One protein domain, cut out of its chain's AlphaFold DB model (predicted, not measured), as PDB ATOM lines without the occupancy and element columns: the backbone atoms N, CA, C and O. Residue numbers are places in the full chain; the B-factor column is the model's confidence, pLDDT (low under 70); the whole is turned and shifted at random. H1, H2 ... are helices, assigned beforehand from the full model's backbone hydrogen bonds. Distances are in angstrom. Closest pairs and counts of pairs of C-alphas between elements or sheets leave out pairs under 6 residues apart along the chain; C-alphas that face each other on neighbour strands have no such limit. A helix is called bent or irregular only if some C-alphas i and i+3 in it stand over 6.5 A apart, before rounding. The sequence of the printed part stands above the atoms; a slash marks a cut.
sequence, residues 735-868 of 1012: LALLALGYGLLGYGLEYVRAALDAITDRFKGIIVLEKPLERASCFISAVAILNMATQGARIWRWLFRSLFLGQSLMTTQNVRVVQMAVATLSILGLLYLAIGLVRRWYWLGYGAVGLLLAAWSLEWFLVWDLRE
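Overview. This is residues 735 to 868 of the 1012 residues of an uncharacterized protein of Thioalkalivibrio sp (UniProt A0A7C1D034). A long rod of helices: H1, H3 and H5 form an up-and-down bundle, H6 folds back along H5, and short H2 and H4 lie toward opposite ends. The printed part has 134 residues, six named helices in chain order and no named strand. It is all helix and loose, radius of gyration 18.5 A for the C-alphas, spanning 65 by 24 by 19 A.

Arrangement. H1, residues 735 to 755, touches H3, residues 770 to 791, opposite ways, closest at C-alphas Ala 739 and Ser 777, 4.2 A. H5, residues 812 to 839, touches H1, closest at C-alphas Leu 740 and Leu 831, 5.4 A. H5 and H6, residues 842 to 862, form a hairpin, closest at C-alphas Gly 829 and Ala 848, 4.2 A. H2, residues 761 to 767, is irregular, with C-alphas 762 and 765 7.5 A apart; its O i to N i+4 pairs within hydrogen-bond range are 0 of 3, O i to N i+3 2 of 4. H4, residues 793 to 804, has 7 of 8; H1, H3, H5 and H6 have every pair.

Along the chain. H1 begins at C-alpha 735 (-49.090, 0.317, 114.036); H6 ends at C-alpha 862 (-44.252, 11.177, 93.969). H5 measures 40.5 A.

Size, cuts and confidence. The printed part has no cut. pLDDT is under 70 at residues 756 to 764, 805 to 809 and 867.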
ATOM      1  N   LEU A 735     -49.507  -0.164 112.714       93.44
ATOM      2  CA  LEU A 735     -49.090   0.317 114.036       93.44
ATOM      3  C   LEU A 735     -49.624   1.729 114.306       93.44
ATOM      4  O   LEU A 735     -50.070   2.005 115.418       93.44
ATOM      5  N   ALA A 736     -49.653   2.597 113.291       93.25
ATOM      6  CA  ALA A 736     -50.273   3.913 113.402       93.25
ATOM      7  C   ALA A 736     -51.781   3.829 113.692       93.25
ATOM      8  O   ALA A 736     -52.269   4.583 114.530       93.25
ATOM      9  N   LEU A 737     -52.515   2.892 113.076       93.44
ATOM     10  CA  LEU A 737     -53.932   2.661 113.389       93.44
ATOM     11  C   LEU A 737     -54.137   2.191 114.830       93.44
ATOM     12  O   LEU A 737     -55.055   2.663 115.497       93.44
ATOM     13  N   LEU A 738     -53.280   1.297 115.333       93.12
ATOM     14  CA  LEU A 738     -53.334   0.863 116.731       93.12
ATOM     15  C   LEU A 738     -53.040   2.028 117.688       93.12
ATOM     16  O   LEU A 738     -53.759   2.216 118.670       93.12
ATOM     17  N   ALA A 739     -52.023   2.839 117.378       93.69
ATOM     18  CA  ALA A 739     -51.698   4.044 118.134       93.69
ATOM     19  C   ALA A 739     -52.866   5.038 118.134       93.69
ATOM     20  O   ALA A 739     -53.201   5.575 119.190       93.69
ATOM     21  N   LEU A 740     -53.518   5.243 116.983       93.31
ATOM     22  CA  LEU A 740     -54.711   6.076 116.867       93.31
ATOM     23  C   LEU A 740     -55.855   5.516 117.718       93.31
ATOM     24  O   LEU A 740     -56.445   6.264 118.488       93.31
ATOM     25  N   GLY A 741     -56.137   4.214 117.644       90.12
ATOM     26  CA  GLY A 741     -57.188   3.570 118.436       90.12
ATOM     27  C   GLY A 741     -56.976   3.723 119.946       90.12
ATOM     28  O   GLY A 741     -57.889   4.129 120.662       90.12
ATOM     29  N   TYR A 742     -55.758   3.468 120.438       92.00
ATOM     30  CA  TYR A 742     -55.419   3.684 121.851       92.00
ATOM     31  C   TYR A 742     -55.443   5.161 122.242       92.00
ATOM     32  O   TYR A 742     -55.894   5.487 123.336       92.00
ATOM     33  N   GLY A 743     -55.012   6.053 121.350       89.56
ATOM     34  CA  GLY A 743     -55.043   7.492 121.583       89.56
ATOM     35  C   GLY A 743     -56.467   8.031 121.680       89.56
ATOM     36  O   GLY A 743     -56.794   8.713 122.644       89.56
ATOM     37  N   LEU A 744     -57.341   7.673 120.739       89.31
ATOM     38  CA  LEU A 744     -58.749   8.072 120.751       89.31
ATOM     39  C   LEU A 744     -59.459   7.616 122.029       89.31
ATOM     40  O   LEU A 744     -60.220   8.385 122.605       89.31
ATOM     41  N   LEU A 745     -59.179   6.398 122.504       88.31
ATOM     42  CA  LEU A 745     -59.724   5.910 123.770       88.31
ATOM     43  C   LEU A 745     -59.119   6.635 124.982       88.31
ATOM     44  O   LEU A 745     -59.864   7.081 125.845       88.31
ATOM     45  N   GLY A 746     -57.793   6.783 125.054       87.31
ATOM     46  CA  GLY A 746     -57.114   7.427 126.184       87.31
ATOM     47  C   GLY A 746     -57.477   8.907 126.331       87.31
ATOM     48  O   GLY A 746     -58.044   9.311 127.343       87.31
ATOM     49  N   TYR A 747     -57.229   9.701 125.289       86.81
ATOM     50  CA  TYR A 747     -57.517  11.139 125.286       86.81
ATOM     51  C   TYR A 747     -59.023  11.437 125.220       86.81
ATOM     52  O   TYR A 747     -59.477  12.453 125.743       86.81
ATOM     53  N   GLY A 748     -59.823  10.540 124.630       84.88
ATOM     54  CA  GLY A 748     -61.284  10.620 124.688       84.88
ATOM     55  C   GLY A 748     -61.811  10.467 126.114       84.88
ATOM     56  O   GLY A 748     -62.679  11.232 126.522       84.88
ATOM     57  N   LEU A 749     -61.250   9.543 126.905       83.38
ATOM     58  CA  LEU A 749     -61.579   9.409 128.327       83.38
ATOM     59  C   LEU A 749     -61.148  10.638 129.143       83.38
ATOM     60  O   LEU A 749     -61.911  11.069 130.004       83.38
ATOM     61  N   GLU A 750     -59.986  11.234 128.850       83.06
ATOM     62  CA  GLU A 750     -59.543  12.495 129.469       83.06
ATOM     63  C   GLU A 750     -60.533  13.641 129.184       83.06
ATOM     64  O   GLU A 750     -60.935  14.360 130.103       83.06
ATOM     65  N   TYR A 751     -60.980  13.771 127.930       78.62
ATOM     66  CA  TYR A 751     -61.968  14.773 127.521       78.62
ATOM     67  C   TYR A 751     -63.332  14.551 128.186       78.62
ATOM     68  O   TYR A 751     -63.930  15.484 128.718       78.62
ATOM     69  N   VAL A 752     -63.805  13.300 128.201       76.19
ATOM     70  CA  VAL A 752     -65.042  12.897 128.883       76.19
ATOM     71  C   VAL A 752     -64.940  13.217 130.374       76.19
ATOM     72  O   VAL A 752     -65.854  13.834 130.903       76.19
ATOM     73  N   ARG A 753     -63.820  12.904 131.044       76.06
ATOM     74  CA  ARG A 753     -63.589  13.251 132.456       76.06
ATOM     75  C   ARG A 753     -63.692  14.759 132.695       76.06
ATOM     76  O   ARG A 753     -64.410  15.158 133.601       76.06
ATOM     77  N   ALA A 754     -63.033  15.573 131.869       71.56
ATOM     78  CA  ALA A 754     -63.067  17.035 131.982       71.56
ATOM     79  C   ALA A 754     -64.466  17.635 131.738       71.56
ATOM     80  O   ALA A 754     -64.779  18.701 132.258       71.56
ATOM     81  N   ALA A 755     -65.318  16.960 130.960       70.00
ATOM     82  CA  ALA A 755     -66.707  17.360 130.731       70.00
ATOM     83  C   ALA A 755     -67.690  16.833 131.801       70.00
ATOM     84  O   ALA A 755     -68.775  17.389 131.963       70.00
ATOM     85  N   LEU A 756     -67.333  15.760 132.521       66.94
ATOM     86  CA  LEU A 756     -68.194  15.014 133.453       66.94
ATOM     87  C   LEU A 756     -67.833  15.187 134.936       66.94
ATOM     88  O   LEU A 756     -68.298  14.386 135.750       66.94
ATOM     89  N   ASP A 757     -67.128  16.259 135.317       56.84
ATOM     90  CA  ASP A 757     -66.865  16.650 136.721       56.84
ATOM     91  C   ASP A 757     -68.137  16.701 137.617       56.84
ATOM     92  O   ASP A 757     -68.043  16.829 138.837       56.84
ATOM     93  N   ALA A 758     -69.338  16.531 137.046       55.66
ATOM     94  CA  ALA A 758     -70.628  16.484 137.726       55.66
ATOM     95  C   ALA A 758     -71.238  15.083 138.030       55.66
ATOM     96  O   ALA A 758     -72.280  15.058 138.685       55.66
ATOM     97  N   ILE A 759     -70.703  13.915 137.605       52.31
ATOM     98  CA  ILE A 759     -71.422  12.614 137.787       52.31
ATOM     99  C   ILE A 759     -70.567  11.417 138.293       52.31
ATOM    100  O   ILE A 759     -69.777  10.829 137.565       52.31
ATOM    101  N   THR A 760     -70.924  10.974 139.515       57.34
ATOM    102  CA  THR A 760     -70.947   9.625 140.159       57.34
ATOM    103  C   THR A 760     -69.695   8.723 140.224       57.34
ATOM    104  O   THR A 760     -69.070   8.389 139.222       57.34
ATOM    105  N   ASP A 761     -69.477   8.116 141.406       60.50
ATOM    106  CA  ASP A 761     -68.517   7.029 141.717       60.50
ATOM    107  C   ASP A 761     -68.488   5.844 140.722       60.50
ATOM    108  O   ASP A 761     -67.518   5.086 140.680       60.50
ATOM    109  N   ARG A 762     -69.529   5.684 139.895       59.12
ATOM    110  CA  ARG A 762     -69.718   4.570 138.954       59.12
ATOM    111  C   ARG A 762     -68.668   4.518 137.828       59.12
ATOM    112  O   ARG A 762     -68.424   3.436 137.304       59.12
ATOM    113  N   PHE A 763     -68.030   5.640 137.481       66.19
ATOM    114  CA  PHE A 763     -67.051   5.722 136.381       66.19
ATOM    115  C   PHE A 763     -65.580   5.777 136.828       66.19
ATOM    116  O   PHE A 763     -64.686   5.729 135.981       66.19
ATOM    117  N   LYS A 764     -65.298   5.786 138.142       68.06
ATOM    118  CA  LYS A 764     -63.924   5.856 138.682       68.06
ATOM    119  C   LYS A 764     -63.003   4.746 138.157       68.06
ATOM    120  O   LYS A 764     -61.828   5.000 137.910       68.06
ATOM    121  N   GLY A 765     -63.530   3.538 137.937       70.50
ATOM    122  CA  GLY A 765     -62.747   2.403 137.433       70.50
ATOM    123  C   GLY A 765     -62.245   2.573 135.993       70.50
ATOM    124  O   GLY A 765     -61.163   2.098 135.664       70.50
ATOM    125  N   ILE A 766     -62.989   3.283 135.136       80.31
ATOM    126  CA  ILE A 766     -62.642   3.450 133.713       80.31
ATOM    127  C   ILE A 766     -61.502   4.464 133.532       80.31
ATOM    128  O   ILE A 766     -60.662   4.291 132.652       80.31
ATOM    129  N   ILE A 767     -61.404   5.456 134.421       81.38
ATOM    130  CA  ILE A 767     -60.348   6.488 134.408       81.38
ATOM    131  C   ILE A 767     -58.945   5.866 134.520       81.38
ATOM    132  O   ILE A 767     -57.967   6.411 134.018       81.38
ATOM    133  N   VAL A 768     -58.829   4.676 135.115       85.25
ATOM    134  CA  VAL A 768     -57.552   3.959 135.252       85.25
ATOM    135  C   VAL A 768     -56.944   3.573 133.893       85.25
ATOM    136  O   VAL A 768     -55.728   3.409 133.797       85.25
ATOM    137  N   LEU A 769     -57.756   3.482 132.831       85.25
ATOM    138  CA  LEU A 769     -57.303   3.184 131.467       85.25
ATOM    139  C   LEU A 769     -56.650   4.379 130.755       85.25
ATOM    140  O   LEU A 769     -55.897   4.166 129.810       85.25
ATOM    141  N   GLU A 770     -56.897   5.609 131.211       87.38
ATOM    142  CA  GLU A 770     -56.501   6.853 130.536       87.38
ATOM    143  C   GLU A 770     -54.983   6.941 130.299       87.38
ATOM    144  O   GLU A 770     -54.504   6.743 129.181       87.38
ATOM    145  N   LYS A 771     -54.196   7.165 131.364       87.75
ATOM    146  CA  LYS A 771     -52.736   7.349 131.259       87.75
ATOM    147  C   LYS A 771     -52.013   6.170 130.593       87.75
ATOM    148  O   LYS A 771     -51.036   6.404 129.877       87.75
ATOM    149  N   PRO A 772     -52.396   4.902 130.832       90.06
ATOM    150  CA  PRO A 772     -51.776   3.777 130.146       90.06
ATOM    151  C   PRO A 772     -52.030   3.757 128.640       90.06
ATOM    152  O   PRO A 772     -51.077   3.558 127.889       90.06
ATOM    153  N   LEU A 773     -53.266   4.007 128.194       90.38
ATOM    154  CA  LEU A 773     -53.603   4.046 126.769       90.38
ATOM    155  C   LEU A 773     -52.942   5.232 126.059       90.38
ATOM    156  O   LEU A 773     -52.410   5.057 124.967       90.38
ATOM    157  N   GLU A 774     -52.875   6.399 126.701       90.81
ATOM    158  CA  GLU A 774     -52.134   7.557 126.183       90.81
ATOM    159  C   GLU A 774     -50.645   7.249 125.984       90.81
ATOM    160  O   GLU A 774     -50.082   7.500 124.919       90.81
ATOM    161  N   ARG A 775     -49.988   6.679 127.006       91.12
ATOM    162  CA  ARG A 775     -48.561   6.337 126.928       91.12
ATOM    163  C   ARG A 775     -48.301   5.233 125.910       91.12
ATOM    164  O   ARG A 775     -47.316   5.319 125.182       91.12
ATOM    165  N   ALA A 776     -49.168   4.223 125.844       90.31
ATOM    166  CA  ALA A 776     -49.077   3.165 124.845       90.31
ATOM    167  C   ALA A 776     -49.257   3.726 123.427       90.31
ATOM    168  O   ALA A 776     -48.479   3.383 122.545       90.31
ATOM    169  N   SER A 777     -50.215   4.634 123.226       92.00
ATOM    170  CA  SER A 777     -50.423   5.343 121.960       92.00
ATOM    171  C   SER A 777     -49.165   6.101 121.520       92.00
ATOM    172  O   SER A 777     -48.681   5.868 120.415       92.00
ATOM    173  N   CYS A 778     -48.564   6.908 122.405       90.94
ATOM    174  CA  CYS A 778     -47.325   7.643 122.113       90.94
ATOM    175  C   CYS A 778     -46.113   6.724 121.872       90.94
ATOM    176  O   CYS A 778     -45.243   7.024 121.057       90.94
ATOM    177  N   PHE A 779     -46.019   5.602 122.590       92.19
ATOM    178  CA  PHE A 779     -44.946   4.633 122.378       92.19
ATOM    179  C   PHE A 779     -45.092   3.933 121.021       92.19
ATOM    180  O   PHE A 779     -44.140   3.874 120.244       92.19
ATOM    181  N   ILE A 780     -46.294   3.446 120.703       93.19
ATOM    182  CA  ILE A 780     -46.575   2.750 119.442       93.19
ATOM    183  C   ILE A 780     -46.450   3.715 118.256       93.19
ATOM    184  O   ILE A 780     -45.927   3.311 117.220       93.19
ATOM    185  N   SER A 781     -46.838   4.989 118.393       93.81
ATOM    186  CA  SER A 781     -46.635   5.993 117.340       93.81
ATOM    187  C   SER A 781     -45.150   6.230 117.050       93.81
ATOM    188  O   SER A 781     -44.763   6.300 115.884       93.81
ATOM    189  N   ALA A 782     -44.296   6.284 118.077       92.44
ATOM    190  CA  ALA A 782     -42.849   6.394 117.898       92.44
ATOM    191  C   ALA A 782     -42.267   5.159 117.185       92.44
ATOM    192  O   ALA A 782     -41.467   5.299 116.258       92.44
ATOM    193  N   VAL A 783     -42.715   3.954 117.559       92.38
ATOM    194  CA  VAL A 783     -42.330   2.704 116.880       92.38
ATOM    195  C   VAL A 783     -42.808   2.696 115.422       92.38
ATOM    196  O   VAL A 783     -42.050   2.294 114.541       92.38
ATOM    197  N   ALA A 784     -44.021   3.185 115.143       93.62
ATOM    198  CA  ALA A 784     -44.560   3.298 113.790       93.62
ATOM    199  C   ALA A 784     -43.728   4.250 112.914       93.62
ATOM    200  O   ALA A 784     -43.399   3.893 111.785       93.62
ATOM    201  N   ILE A 785     -43.316   5.413 113.439       92.12
ATOM    202  CA  ILE A 785     -42.435   6.363 112.730       92.12
ATOM    203  C   ILE A 785     -41.066   5.738 112.460       92.12
ATOM    204  O   ILE A 785     -40.558   5.835 111.344       92.12
ATOM    205  N   LEU A 786     -40.473   5.070 113.455       92.50
ATOM    206  CA  LEU A 786     -39.179   4.408 113.288       92.50
ATOM    207  C   LEU A 786     -39.255   3.313 112.217       92.50
ATOM    208  O   LEU A 786     -38.389   3.236 111.349       92.50
ATOM    209  N   ASN A 787     -40.313   2.498 112.238       90.81
ATOM    210  CA  ASN A 787     -40.531   1.452 111.242       90.81
ATOM    211  C   ASN A 787     -40.804   2.036 109.845       90.81
ATOM    212  O   ASN A 787     -40.271   1.553 108.851       90.81
ATOM    213  N   MET A 788     -41.569   3.127 109.758       93.56
ATOM    214  CA  MET A 788     -41.781   3.856 108.508       93.56
ATOM    215  C   MET A 788     -40.462   4.381 107.936       93.56
ATOM    216  O   MET A 788     -40.221   4.238 106.741       93.56
ATOM    217  N   ALA A 789     -39.598   4.966 108.769       88.94
ATOM    218  CA  ALA A 789     -38.319   5.519 108.335       88.94
ATOM    219  C   ALA A 789     -37.358   4.432 107.826       88.94
ATOM    220  O   ALA A 789     -36.667   4.647 106.831       88.94
ATOM    221  N   THR A 790     -37.335   3.251 108.456       88.50
ATOM    222  CA  THR A 790     -36.481   2.135 108.014       88.50
ATOM    223  C   THR A 790     -36.971   1.530 106.701       88.50
ATOM    224  O   THR A 790     -36.183   1.389 105.764       88.50
ATOM    225  N   GLN A 791     -38.270   1.238 106.586       86.19
ATOM    226  CA  GLN A 791     -38.857   0.671 105.365       86.19
ATOM    227  C   GLN A 791     -38.912   1.698 104.218       86.19
ATOM    228  O   GLN A 791     -38.749   1.359 103.046       86.19
ATOM    229  N   GLY A 792     -39.094   2.974 104.560       83.31
ATOM    230  CA  GLY A 792     -39.175   4.118 103.656       83.31
ATOM    231  C   GLY A 792     -37.839   4.806 103.369       83.31
ATOM    232  O   GLY A 792     -37.834   5.837 102.705       83.31
ATOM    233  N   ALA A 793     -36.690   4.263 103.792       86.19
ATOM    234  CA  ALA A 793     -35.379   4.908 103.612       86.19
ATOM    235  C   ALA A 793     -35.033   5.225 102.139       86.19
ATOM    236  O   ALA A 793     -34.208   6.090 101.836       86.19
ATOM    237  N   ARG A 794     -35.664   4.521 101.188       84.75
ATOM    238  CA  ARG A 794     -35.519   4.772  99.745       84.75
ATOM    239  C   ARG A 794     -36.279   6.012  99.262       84.75
ATOM    240  O   ARG A 794     -35.865   6.578  98.256       84.75
ATOM    241  N   ILE A 795     -37.301   6.469  99.993       85.50
ATOM    242  CA  ILE A 795     -38.099   7.658  99.655       85.50
ATOM    243  C   ILE A 795     -37.200   8.892  99.567       85.50
ATOM    244  O   ILE A 795     -37.301   9.640  98.603       85.50
ATOM    245  N   TRP A 796     -36.237   9.053 100.483       82.19
ATOM    246  CA  TRP A 796     -35.273  10.160 100.423       82.19
ATOM    247  C   TRP A 796     -34.432  10.146  99.140       82.19
ATOM    248  O   TRP A 796     -34.226  11.180  98.511       82.19
ATOM    249  N   ARG A 797     -33.990   8.959  98.702       82.25
ATOM    250  CA  ARG A 797     -33.262   8.807  97.432       82.25
ATOM    251  C   ARG A 797     -34.133   9.160  96.228       82.25
ATOM    252  O   ARG A 797     -33.612   9.737  95.278       82.25
ATOM    253  N   TRP A 798     -35.418   8.809  96.246       85.12
ATOM    254  CA  TRP A 798     -36.352   9.148  95.169       85.12
ATOM    255  C   TRP A 798     -36.677  10.639  95.140       85.12
ATOM    256  O   TRP A 798     -36.609  11.231  94.070       85.12
ATOM    257  N   LEU A 799     -36.917  11.256  96.301       79.81
ATOM    258  CA  LEU A 799     -37.090  12.703  96.433       79.81
ATOM    259  C   LEU A 799     -35.873  13.452  95.887       79.81
ATOM    260  O   LEU A 799     -36.020  14.292  95.009       79.81
ATOM    261  N   PHE A 800     -34.666  13.096  96.339       78.06
ATOM    262  CA  PHE A 800     -33.436  13.752  95.896       78.06
ATOM    263  C   PHE A 800     -33.205  13.593  94.386       78.06
ATOM    264  O   PHE A 800     -32.902  14.562  93.697       78.06
ATOM    265  N   ARG A 801     -33.379  12.382  93.838       74.25
ATOM    266  CA  ARG A 801     -33.231  12.169  92.389       74.25
ATOM    267  C   ARG A 801     -34.272  12.938  91.581       74.25
ATOM    268  O   ARG A 801     -33.898  13.559  90.596       74.25
ATOM    269  N   SER A 802     -35.530  12.925  92.016       73.12
ATOM    270  CA  SER A 802     -36.622  13.621  91.330       73.12
ATOM    271  C   SER A 802     -36.442  15.145  91.340       73.12
ATOM    272  O   SER A 802     -36.727  15.792  90.339       73.12
ATOM    273  N   LEU A 803     -35.919  15.708  92.438       72.19
ATOM    274  CA  LEU A 803     -35.681  17.149  92.588       72.19
ATOM    275  C   LEU A 803     -34.440  17.656  91.835       72.19
ATOM    276  O   LEU A 803     -34.485  18.758  91.304       72.19
ATOM    277  N   PHE A 804     -33.344  16.888  91.782       70.06
ATOM    278  CA  PHE A 804     -32.055  17.399  91.280       70.06
ATOM    279  C   PHE A 804     -31.539  16.737  89.993       70.06
ATOM    280  O   PHE A 804     -30.705  17.321  89.308       70.06
ATOM    281  N   LEU A 805     -31.968  15.510  89.673       65.25
ATOM    282  CA  LEU A 805     -31.360  14.667  88.626       65.25
ATOM    283  C   LEU A 805     -32.346  14.241  87.517       65.25
ATOM    284  O   LEU A 805     -31.949  13.518  86.605       65.25
ATOM    285  N   GLY A 806     -33.610  14.681  87.568       64.62
ATOM    286  CA  GLY A 806     -34.633  14.388  86.554       64.62
ATOM    287  C   GLY A 806     -35.481  13.129  86.817       64.62
ATOM    288  O   GLY A 806     -35.417  12.519  87.883       64.62
ATOM    289  N   GLN A 807     -36.345  12.766  85.851       58.88
ATOM    290  CA  GLN A 807     -37.438  11.782  85.998       58.88
ATOM    291  C   GLN A 807     -37.018  10.441  86.634       58.88
ATOM    292  O   GLN A 807     -36.179   9.719  86.099       58.88
ATOM    293  N   SER A 808     -37.702  10.041  87.714       58.47
ATOM    294  CA  SER A 808     -37.695   8.653  88.192       58.47
ATOM    295  C   SER A 808     -39.017   7.980  87.814       58.47
ATOM    296  O   SER A 808     -40.067   8.388  88.305       58.47
ATOM    297  N   LEU A 809     -38.984   6.957  86.959       61.88
ATOM    298  CA  LEU A 809     -40.156   6.118  86.690       61.88
ATOM    299  C   LEU A 809     -40.518   5.346  87.969       61.88
ATOM    300  O   LEU A 809     -39.792   4.442  88.394       61.88
ATOM    301  N   MET A 810     -41.628   5.722  88.606       72.31
ATOM    302  CA  MET A 810     -42.149   5.016  89.773       72.31
ATOM    303  C   MET A 810     -42.813   3.713  89.333       72.31
ATOM    304  O   MET A 810     -43.789   3.713  88.591       72.31
ATOM    305  N   THR A 811     -42.296   2.579  89.804       78.50
ATOM    306  CA  THR A 811     -42.976   1.292  89.637       78.50
ATOM    307  C   THR A 811     -44.142   1.184  90.620       78.50
ATOM    308  O   THR A 811     -44.143   1.813  91.680       78.50
ATOM    309  N   THR A 812     -45.113   0.315  90.334       77.31
ATOM    310  CA  THR A 812     -46.243   0.012  91.235       77.31
ATOM    311  C   THR A 812     -45.796  -0.409  92.639       77.31
ATOM    312  O   THR A 812     -46.482  -0.132  93.620       77.31
ATOM    313  N   GLN A 813     -44.626  -1.042  92.770       79.50
ATOM    314  CA  GLN A 813     -44.043  -1.387  94.068       79.50
ATOM    315  C   GLN A 813     -43.486  -0.159  94.812       79.50
ATOM    316  O   GLN A 813     -43.634  -0.081  96.030       79.50
ATOM    317  N   ASN A 814     -42.892   0.811  94.106       83.56
ATOM    318  CA  ASN A 814     -42.399   2.056  94.706       83.56
ATOM    319  C   ASN A 814     -43.558   2.916  95.224       83.56
ATOM    320  O   ASN A 814     -43.484   3.429  96.340       83.56
ATOM    321  N   VAL A 815     -44.657   2.995  94.465       85.19
ATOM    322  CA  VAL A 815     -45.877   3.712  94.873       85.19
ATOM    323  C   VAL A 815     -46.432   3.156  96.185       85.19
ATOM    324  O   VAL A 815     -46.722   3.926  97.094       85.19
ATOM    325  N   ARG A 816     -46.474   1.825  96.363       84.62
ATOM    326  CA  ARG A 816     -46.911   1.206  97.633       84.62
ATOM    327  C   ARG A 816     -46.047   1.610  98.835       84.62
ATOM    328  O   ARG A 816     -46.568   1.722  99.942       84.62
ATOM    329  N   VAL A 817     -44.742   1.821  98.644       86.88
ATOM    330  CA  VAL A 817     -43.830   2.280  99.713       86.88
ATOM    331  C   VAL A 817     -44.103   3.742 100.074       86.88
ATOM    332  O   VAL A 817     -44.092   4.088 101.254       86.88
ATOM    333  N   VAL A 818     -44.383   4.595  99.084       88.31
ATOM    334  CA  VAL A 818     -44.769   5.996  99.324       88.31
ATOM    335  C   VAL A 818     -46.127   6.061 100.028       88.31
ATOM    336  O   VAL A 818     -46.227   6.674 101.086       88.31
ATOM    337  N   GLN A 819     -47.132   5.339  99.528       89.44
ATOM    338  CA  GLN A 819     -48.478   5.292 100.111       89.44
ATOM    339  C   GLN A 819     -48.486   4.765 101.552       89.44
ATOM    340  O   GLN A 819     -49.242   5.258 102.386       89.44
ATOM    341  N   MET A 820     -47.609   3.813 101.892       92.50
ATOM    342  CA  MET A 820     -47.386   3.401 103.284       92.50
ATOM    343  C   MET A 820     -46.963   4.586 104.164       92.50
ATOM    344  O   MET A 820     -47.504   4.757 105.260       92.50
ATOM    345  N   ALA A 821     -45.982   5.381 103.723       90.88
ATOM    346  CA  ALA A 821     -45.496   6.531 104.483       90.88
ATOM    347  C   ALA A 821     -46.578   7.613 104.602       90.88
ATOM    348  O   ALA A 821     -46.820   8.111 105.699       90.88
ATOM    349  N   VAL A 822     -47.294   7.894 103.511       91.94
ATOM    350  CA  VAL A 822     -48.427   8.832 103.478       91.94
ATOM    351  C   VAL A 822     -49.520   8.410 104.458       91.94
ATOM    352  O   VAL A 822     -49.940   9.216 105.289       91.94
ATOM    353  N   ALA A 823     -49.943   7.143 104.431       91.69
ATOM    354  CA  ALA A 823     -50.951   6.620 105.349       91.69
ATOM    355  C   ALA A 823     -50.493   6.732 106.812       91.69
ATOM    356  O   ALA A 823     -51.237   7.218 107.661       91.69
ATOM    357  N   THR A 824     -49.246   6.347 107.101       93.88
ATOM    358  CA  THR A 824     -48.670   6.405 108.456       93.88
ATOM    359  C   THR A 824     -48.626   7.840 108.985       93.88
ATOM    360  O   THR A 824     -49.114   8.107 110.081       93.88
ATOM    361  N   LEU A 825     -48.088   8.776 108.196       94.00
ATOM    362  CA  LEU A 825     -48.007  10.194 108.548       94.00
ATOM    363  C   LEU A 825     -49.393  10.819 108.721       94.00
ATOM    364  O   LEU A 825     -49.592  11.585 109.659       94.00
ATOM    365  N   SER A 826     -50.360  10.455 107.875       93.12
ATOM    366  CA  SER A 826     -51.730  10.971 107.960       93.12
ATOM    367  C   SER A 826     -52.436  10.507 109.232       93.12
ATOM    368  O   SER A 826     -52.995  11.318 109.967       93.12
ATOM    369  N   ILE A 827     -52.366   9.207 109.536       94.12
ATOM    370  CA  ILE A 827     -52.987   8.619 110.729       94.12
ATOM    371  C   ILE A 827     -52.363   9.196 112.008       94.12
ATOM    372  O   ILE A 827     -53.082   9.576 112.933       94.12
ATOM    373  N   LEU A 828     -51.031   9.305 112.060       93.62
ATOM    374  CA  LEU A 828     -50.339   9.892 113.209       93.62
ATOM    375  C   LEU A 828     -50.543  11.407 113.307       93.62
ATOM    376  O   LEU A 828     -50.642  11.931 114.412       93.62
ATOM    377  N   GLY A 829     -50.650  12.105 112.176       89.62
ATOM    378  CA  GLY A 829     -51.015  13.517 112.120       89.62
ATOM    379  C   GLY A 829     -52.390  13.758 112.738       89.62
ATOM    380  O   GLY A 829     -52.522  14.600 113.620       89.62
ATOM    381  N   LEU A 830     -53.397  12.954 112.380       90.50
ATOM    382  CA  LEU A 830     -54.725  13.013 113.004       90.50
ATOM    383  C   LEU A 830     -54.681  12.711 114.509       90.50
ATOM    384  O   LEU A 830     -55.316  13.416 115.294       90.50
ATOM    385  N   LEU A 831     -53.898  11.707 114.925       91.06
ATOM    386  CA  LEU A 831     -53.691  11.392 116.339       91.06
ATOM    387  C   LEU A 831     -53.100  12.590 117.099       91.06
ATOM    388  O   LEU A 831     -53.681  13.032 118.086       91.06
ATOM    389  N   TYR A 832     -51.969  13.143 116.653       90.44
ATOM    390  CA  TYR A 832     -51.322  14.262 117.346       90.44
ATOM    391  C   TYR A 832     -52.157  15.543 117.316       90.44
ATOM    392  O   TYR A 832     -52.086  16.328 118.263       90.44
ATOM    393  N   LEU A 833     -52.987  15.739 116.285       88.38
ATOM    394  CA  LEU A 833     -53.938  16.846 116.228       88.38
ATOM    395  C   LEU A 833     -54.984  16.705 117.339       88.38
ATOM    396  O   LEU A 833     -55.211  17.651 118.090       88.38
ATOM    397  N   ALA A 834     -55.561  15.509 117.495       84.88
ATOM    398  CA  ALA A 834     -56.501  15.210 118.573       84.88
ATOM    399  C   ALA A 834     -55.862  15.407 119.961       84.88
ATOM    400  O   ALA A 834     -56.472  16.011 120.843       84.88
ATOM    401  N   ILE A 835     -54.605  14.983 120.135       86.38
ATOM    402  CA  ILE A 835     -53.840  15.197 121.375       86.38
ATOM    403  C   ILE A 835     -53.641  16.692 121.653       86.38
ATOM    404  O   ILE A 835     -53.862  17.153 122.776       86.38
ATOM    405  N   GLY A 836     -53.237  17.455 120.634       84.00
ATOM    406  CA  GLY A 836     -53.038  18.900 120.723       84.00
ATOM    407  C   GLY A 836     -54.314  19.641 121.127       84.00
ATOM    408  O   GLY A 836     -54.245  20.559 121.946       84.00
ATOM    409  N   LEU A 837     -55.472  19.200 120.622       82.00
ATOM    410  CA  LEU A 837     -56.787  19.747 120.970       82.00
ATOM    411  C   LEU A 837     -57.182  19.448 122.422       82.00
ATOM    412  O   LEU A 837     -57.603  20.360 123.132       82.00
ATOM    413  N   VAL A 838     -57.018  18.202 122.880       80.75
ATOM    414  CA  VAL A 838     -57.426  17.777 124.235       80.75
ATOM    415  C   VAL A 838     -56.551  18.429 125.308       80.75
ATOM    416  O   VAL A 838     -57.067  19.018 126.254       80.75
ATOM    417  N   ARG A 839     -55.221  18.383 125.153       81.25
ATOM    418  CA  ARG A 839     -54.269  18.865 126.175       81.25
ATOM    419  C   ARG A 839     -53.861  20.324 126.036       81.25
ATOM    420  O   ARG A 839     -53.084  20.819 126.853       81.25
ATOM    421  N   ARG A 840     -54.346  21.008 124.995       76.75
ATOM    422  CA  ARG A 840     -53.929  22.373 124.624       76.75
ATOM    423  C   ARG A 840     -52.408  22.501 124.473       76.75
ATOM    424  O   ARG A 840     -51.821  23.549 124.727       76.75
ATOM    425  N   TRP A 841     -51.740  21.416 124.075       78.56
ATOM    426  CA  TRP A 841     -50.303  21.412 123.808       78.56
ATOM    427  C   TRP A 841     -50.065  21.883 122.378       78.56
ATOM    428  O   TRP A 841     -49.970  21.081 121.450       78.56
ATOM    429  N   TYR A 842     -49.967  23.203 122.219       72.94
ATOM    430  CA  TYR A 842     -49.865  23.869 120.917       72.94
ATOM    431  C   TYR A 842     -48.739  23.309 120.032       72.94
ATOM    432  O   TYR A 842     -48.947  23.092 118.843       72.94
ATOM    433  N   TRP A 843     -47.595  22.940 120.617       75.88
ATOM    434  CA  TRP A 843     -46.457  22.376 119.881       75.88
ATOM    435  C   TRP A 843     -46.745  21.012 119.219       75.88
ATOM    436  O   TRP A 843     -46.254  20.757 118.120       75.88
ATOM    437  N   LEU A 844     -47.567  20.146 119.835       78.94
ATOM    438  CA  LEU A 844     -47.992  18.879 119.220       78.94
ATOM    439  C   LEU A 844     -49.017  19.110 118.114       78.94
ATOM    440  O   LEU A 844     -48.950  18.443 117.084       78.94
ATOM    441  N   GLY A 845     -49.916  20.082 118.302       79.62
ATOM    442  CA  GLY A 845     -50.815  20.536 117.241       79.62
ATOM    443  C   GLY A 845     -50.033  21.041 116.028       79.62
ATOM    444  O   GLY A 845     -50.385  20.724 114.892       79.62
ATOM    445  N   TYR A 846     -48.911  21.732 116.263       82.75
ATOM    446  CA  TYR A 846     -48.058  22.193 115.176       82.75
ATOM    447  C   TYR A 846     -47.361  21.058 114.426       82.75
ATOM    448  O   TYR A 846     -47.342  21.042 113.191       82.75
ATOM    449  N   GLY A 847     -46.829  20.083 115.165       83.44
ATOM    450  CA  GLY A 847     -46.249  18.874 114.584       83.44
ATOM    451  C   GLY A 847     -47.271  18.045 113.801       83.44
ATOM    452  O   GLY A 847     -46.952  17.536 112.732       83.44
ATOM    453  N   ALA A 848     -48.512  17.961 114.282       85.88
ATOM    454  CA  ALA A 848     -49.593  17.200 113.664       85.88
ATOM    455  C   ALA A 848     -49.938  17.668 112.246       85.88
ATOM    456  O   ALA A 848     -49.962  16.868 111.310       85.88
ATOM    457  N   VAL A 849     -50.159  18.973 112.071       85.56
ATOM    458  CA  VAL A 849     -50.431  19.548 110.746       85.56
ATOM    459  C   VAL A 849     -49.179  19.487 109.865       85.56
ATOM    460  O   VAL A 849     -49.299  19.238 108.670       85.56
ATOM    461  N   GLY A 850     -47.976  19.592 110.445       86.06
ATOM    462  CA  GLY A 850     -46.726  19.333 109.725       86.06
ATOM    463  C   GLY A 850     -46.643  17.911 109.149       86.06
ATOM    464  O   GLY A 850     -46.260  17.742 107.995       86.06
ATOM    465  N   LEU A 851     -47.062  16.888 109.906       89.25
ATOM    466  CA  LEU A 851     -47.131  15.500 109.426       89.25
ATOM    467  C   LEU A 851     -48.179  15.322 108.319       89.25
ATOM    468  O   LEU A 851     -47.921  14.599 107.359       89.25
ATOM    469  N   LEU A 852     -49.330  15.998 108.417       89.00
ATOM    470  CA  LEU A 852     -50.367  15.982 107.378       89.00
ATOM    471  C   LEU A 852     -49.893  16.660 106.086       89.00
ATOM    472  O   LEU A 852     -50.082  16.106 105.007       89.00
ATOM    473  N   LEU A 853     -49.222  17.811 106.187       86.88
ATOM    474  CA  LEU A 853     -48.614  18.495 105.041       86.88
ATOM    475  C   LEU A 853     -47.499  17.654 104.411       86.88
ATOM    476  O   LEU A 853     -47.411  17.576 103.189       86.88
ATOM    477  N   ALA A 854     -46.691  16.966 105.224       86.69
ATOM    478  CA  ALA A 854     -45.677  16.039 104.729       86.69
ATOM    479  C   ALA A 854     -46.312  14.852 103.984       86.69
ATOM    480  O   ALA A 854     -45.884  14.532 102.876       86.69
ATOM    481  N   ALA A 855     -47.361  14.237 104.542       88.75
ATOM    482  CA  ALA A 855     -48.110  13.165 103.883       88.75
ATOM    483  C   ALA A 855     -48.698  13.628 102.543       88.75
ATOM    484  O   ALA A 855     -48.524  12.965 101.523       88.75
ATOM    485  N   TRP A 856     -49.330  14.801 102.541       87.50
ATOM    486  CA  TRP A 856     -49.888  15.423 101.347       87.50
ATOM    487  C   TRP A 856     -48.817  15.683 100.280       87.50
ATOM    488  O   TRP A 856     -48.983  15.272  99.133       87.50
ATOM    489  N   SER A 857     -47.680  16.267 100.672       84.56
ATOM    490  CA  SER A 857     -46.572  16.562  99.758       84.56
ATOM    491  C   SER A 857     -45.959  15.307  99.132       84.56
ATOM    492  O   SER A 857     -45.668  15.300  97.942       84.56
ATOM    493  N   LEU A 858     -45.814  14.220  99.898       87.38
ATOM    494  CA  LEU A 858     -45.269  12.957  99.396       87.38
ATOM    495  C   LEU A 858     -46.195  12.295  98.372       87.38
ATOM    496  O   LEU A 858     -45.713  11.817  97.344       87.38
ATOM    497  N   GLU A 859     -47.501  12.267  98.644       86.00
ATOM    498  CA  GLU A 859     -48.494  11.681  97.740       86.00
ATOM    499  C   GLU A 859     -48.538  12.467  96.426       86.00
ATOM    500  O   GLU A 859     -48.394  11.909  95.341       86.00
ATOM    501  N   TRP A 860     -48.675  13.785  96.505       84.88
ATOM    502  CA  TRP A 860     -48.839  14.616  95.318       84.88
ATOM    503  C   TRP A 860     -47.561  14.694  94.471       84.88
ATOM    504  O   TRP A 860     -47.633  14.601  93.244       84.88
ATOM    505  N   PHE A 861     -46.386  14.774  95.104       82.00
ATOM    506  CA  PHE A 861     -45.117  14.914  94.388       82.00
ATOM    507  C   PHE A 861     -44.644  13.603  93.750       82.00
ATOM    508  O   PHE A 861     -44.135  13.614  92.633       82.00
ATOM    509  N   LEU A 862     -44.788  12.463  94.441       81.75
ATOM    510  CA  LEU A 862     -44.252  11.177  93.969       81.75
ATOM    511  C   LEU A 862     -45.299  10.257  93.325       81.75
ATOM    512  O   LEU A 862     -44.907   9.382  92.554       81.75
ATOM    513  N   VAL A 863     -46.590  10.403  93.649       80.25
ATOM    514  CA  VAL A 863     -47.668   9.543  93.118       80.25
ATOM    515  C   VAL A 863     -48.458  10.256  92.022       80.25
ATOM    516  O   VAL A 863     -48.663   9.672  90.962       80.25
ATOM    517  N   TRP A 864     -48.861  11.509  92.249       80.31
ATOM    518  CA  TRP A 864     -49.623  12.307  91.271       80.31
ATOM    519  C   TRP A 864     -48.741  13.074  90.275       80.31
ATOM    520  O   TRP A 864     -49.264  13.719  89.372       80.31
ATOM    521  N   ASP A 865     -47.415  12.980  90.424       73.88
ATOM    522  CA  ASP A 865     -46.403  13.592  89.550       73.88
ATOM    523  C   ASP A 865     -46.539  15.122  89.399       73.88
ATOM    524  O   ASP A 865     -46.151  15.704  88.386       73.88
ATOM    525  N   LEU A 866     -47.068  15.802  90.421       77.25
ATOM    526  CA  LEU A 866     -47.153  17.263  90.465       77.25
ATOM    527  C   LEU A 866     -45.805  17.829  90.931       77.25
ATOM    528  O   LEU A 866     -45.501  17.840  92.123       77.25
ATOM    529  N   ARG A 867     -44.962  18.262  89.987       69.44
ATOM    530  CA  ARG A 867     -43.532  18.533  90.243       69.44
ATOM    531  C   ARG A 867     -43.172  19.963  90.618       69.44
ATOM    532  O   ARG A 867     -42.048  20.183  91.064       69.44
ATOM    533  N   GLU A 868     -44.074  20.921  90.439       76.50
ATOM    534  CA  GLU A 868     -43.757  22.312  90.773       76.50
ATOM    535  C   GLU A 868     -43.624  22.437  92.296       76.50
ATOM    536  O   GLU A 868     -44.560  22.158  93.050       76.50
TER     537      GLU A 868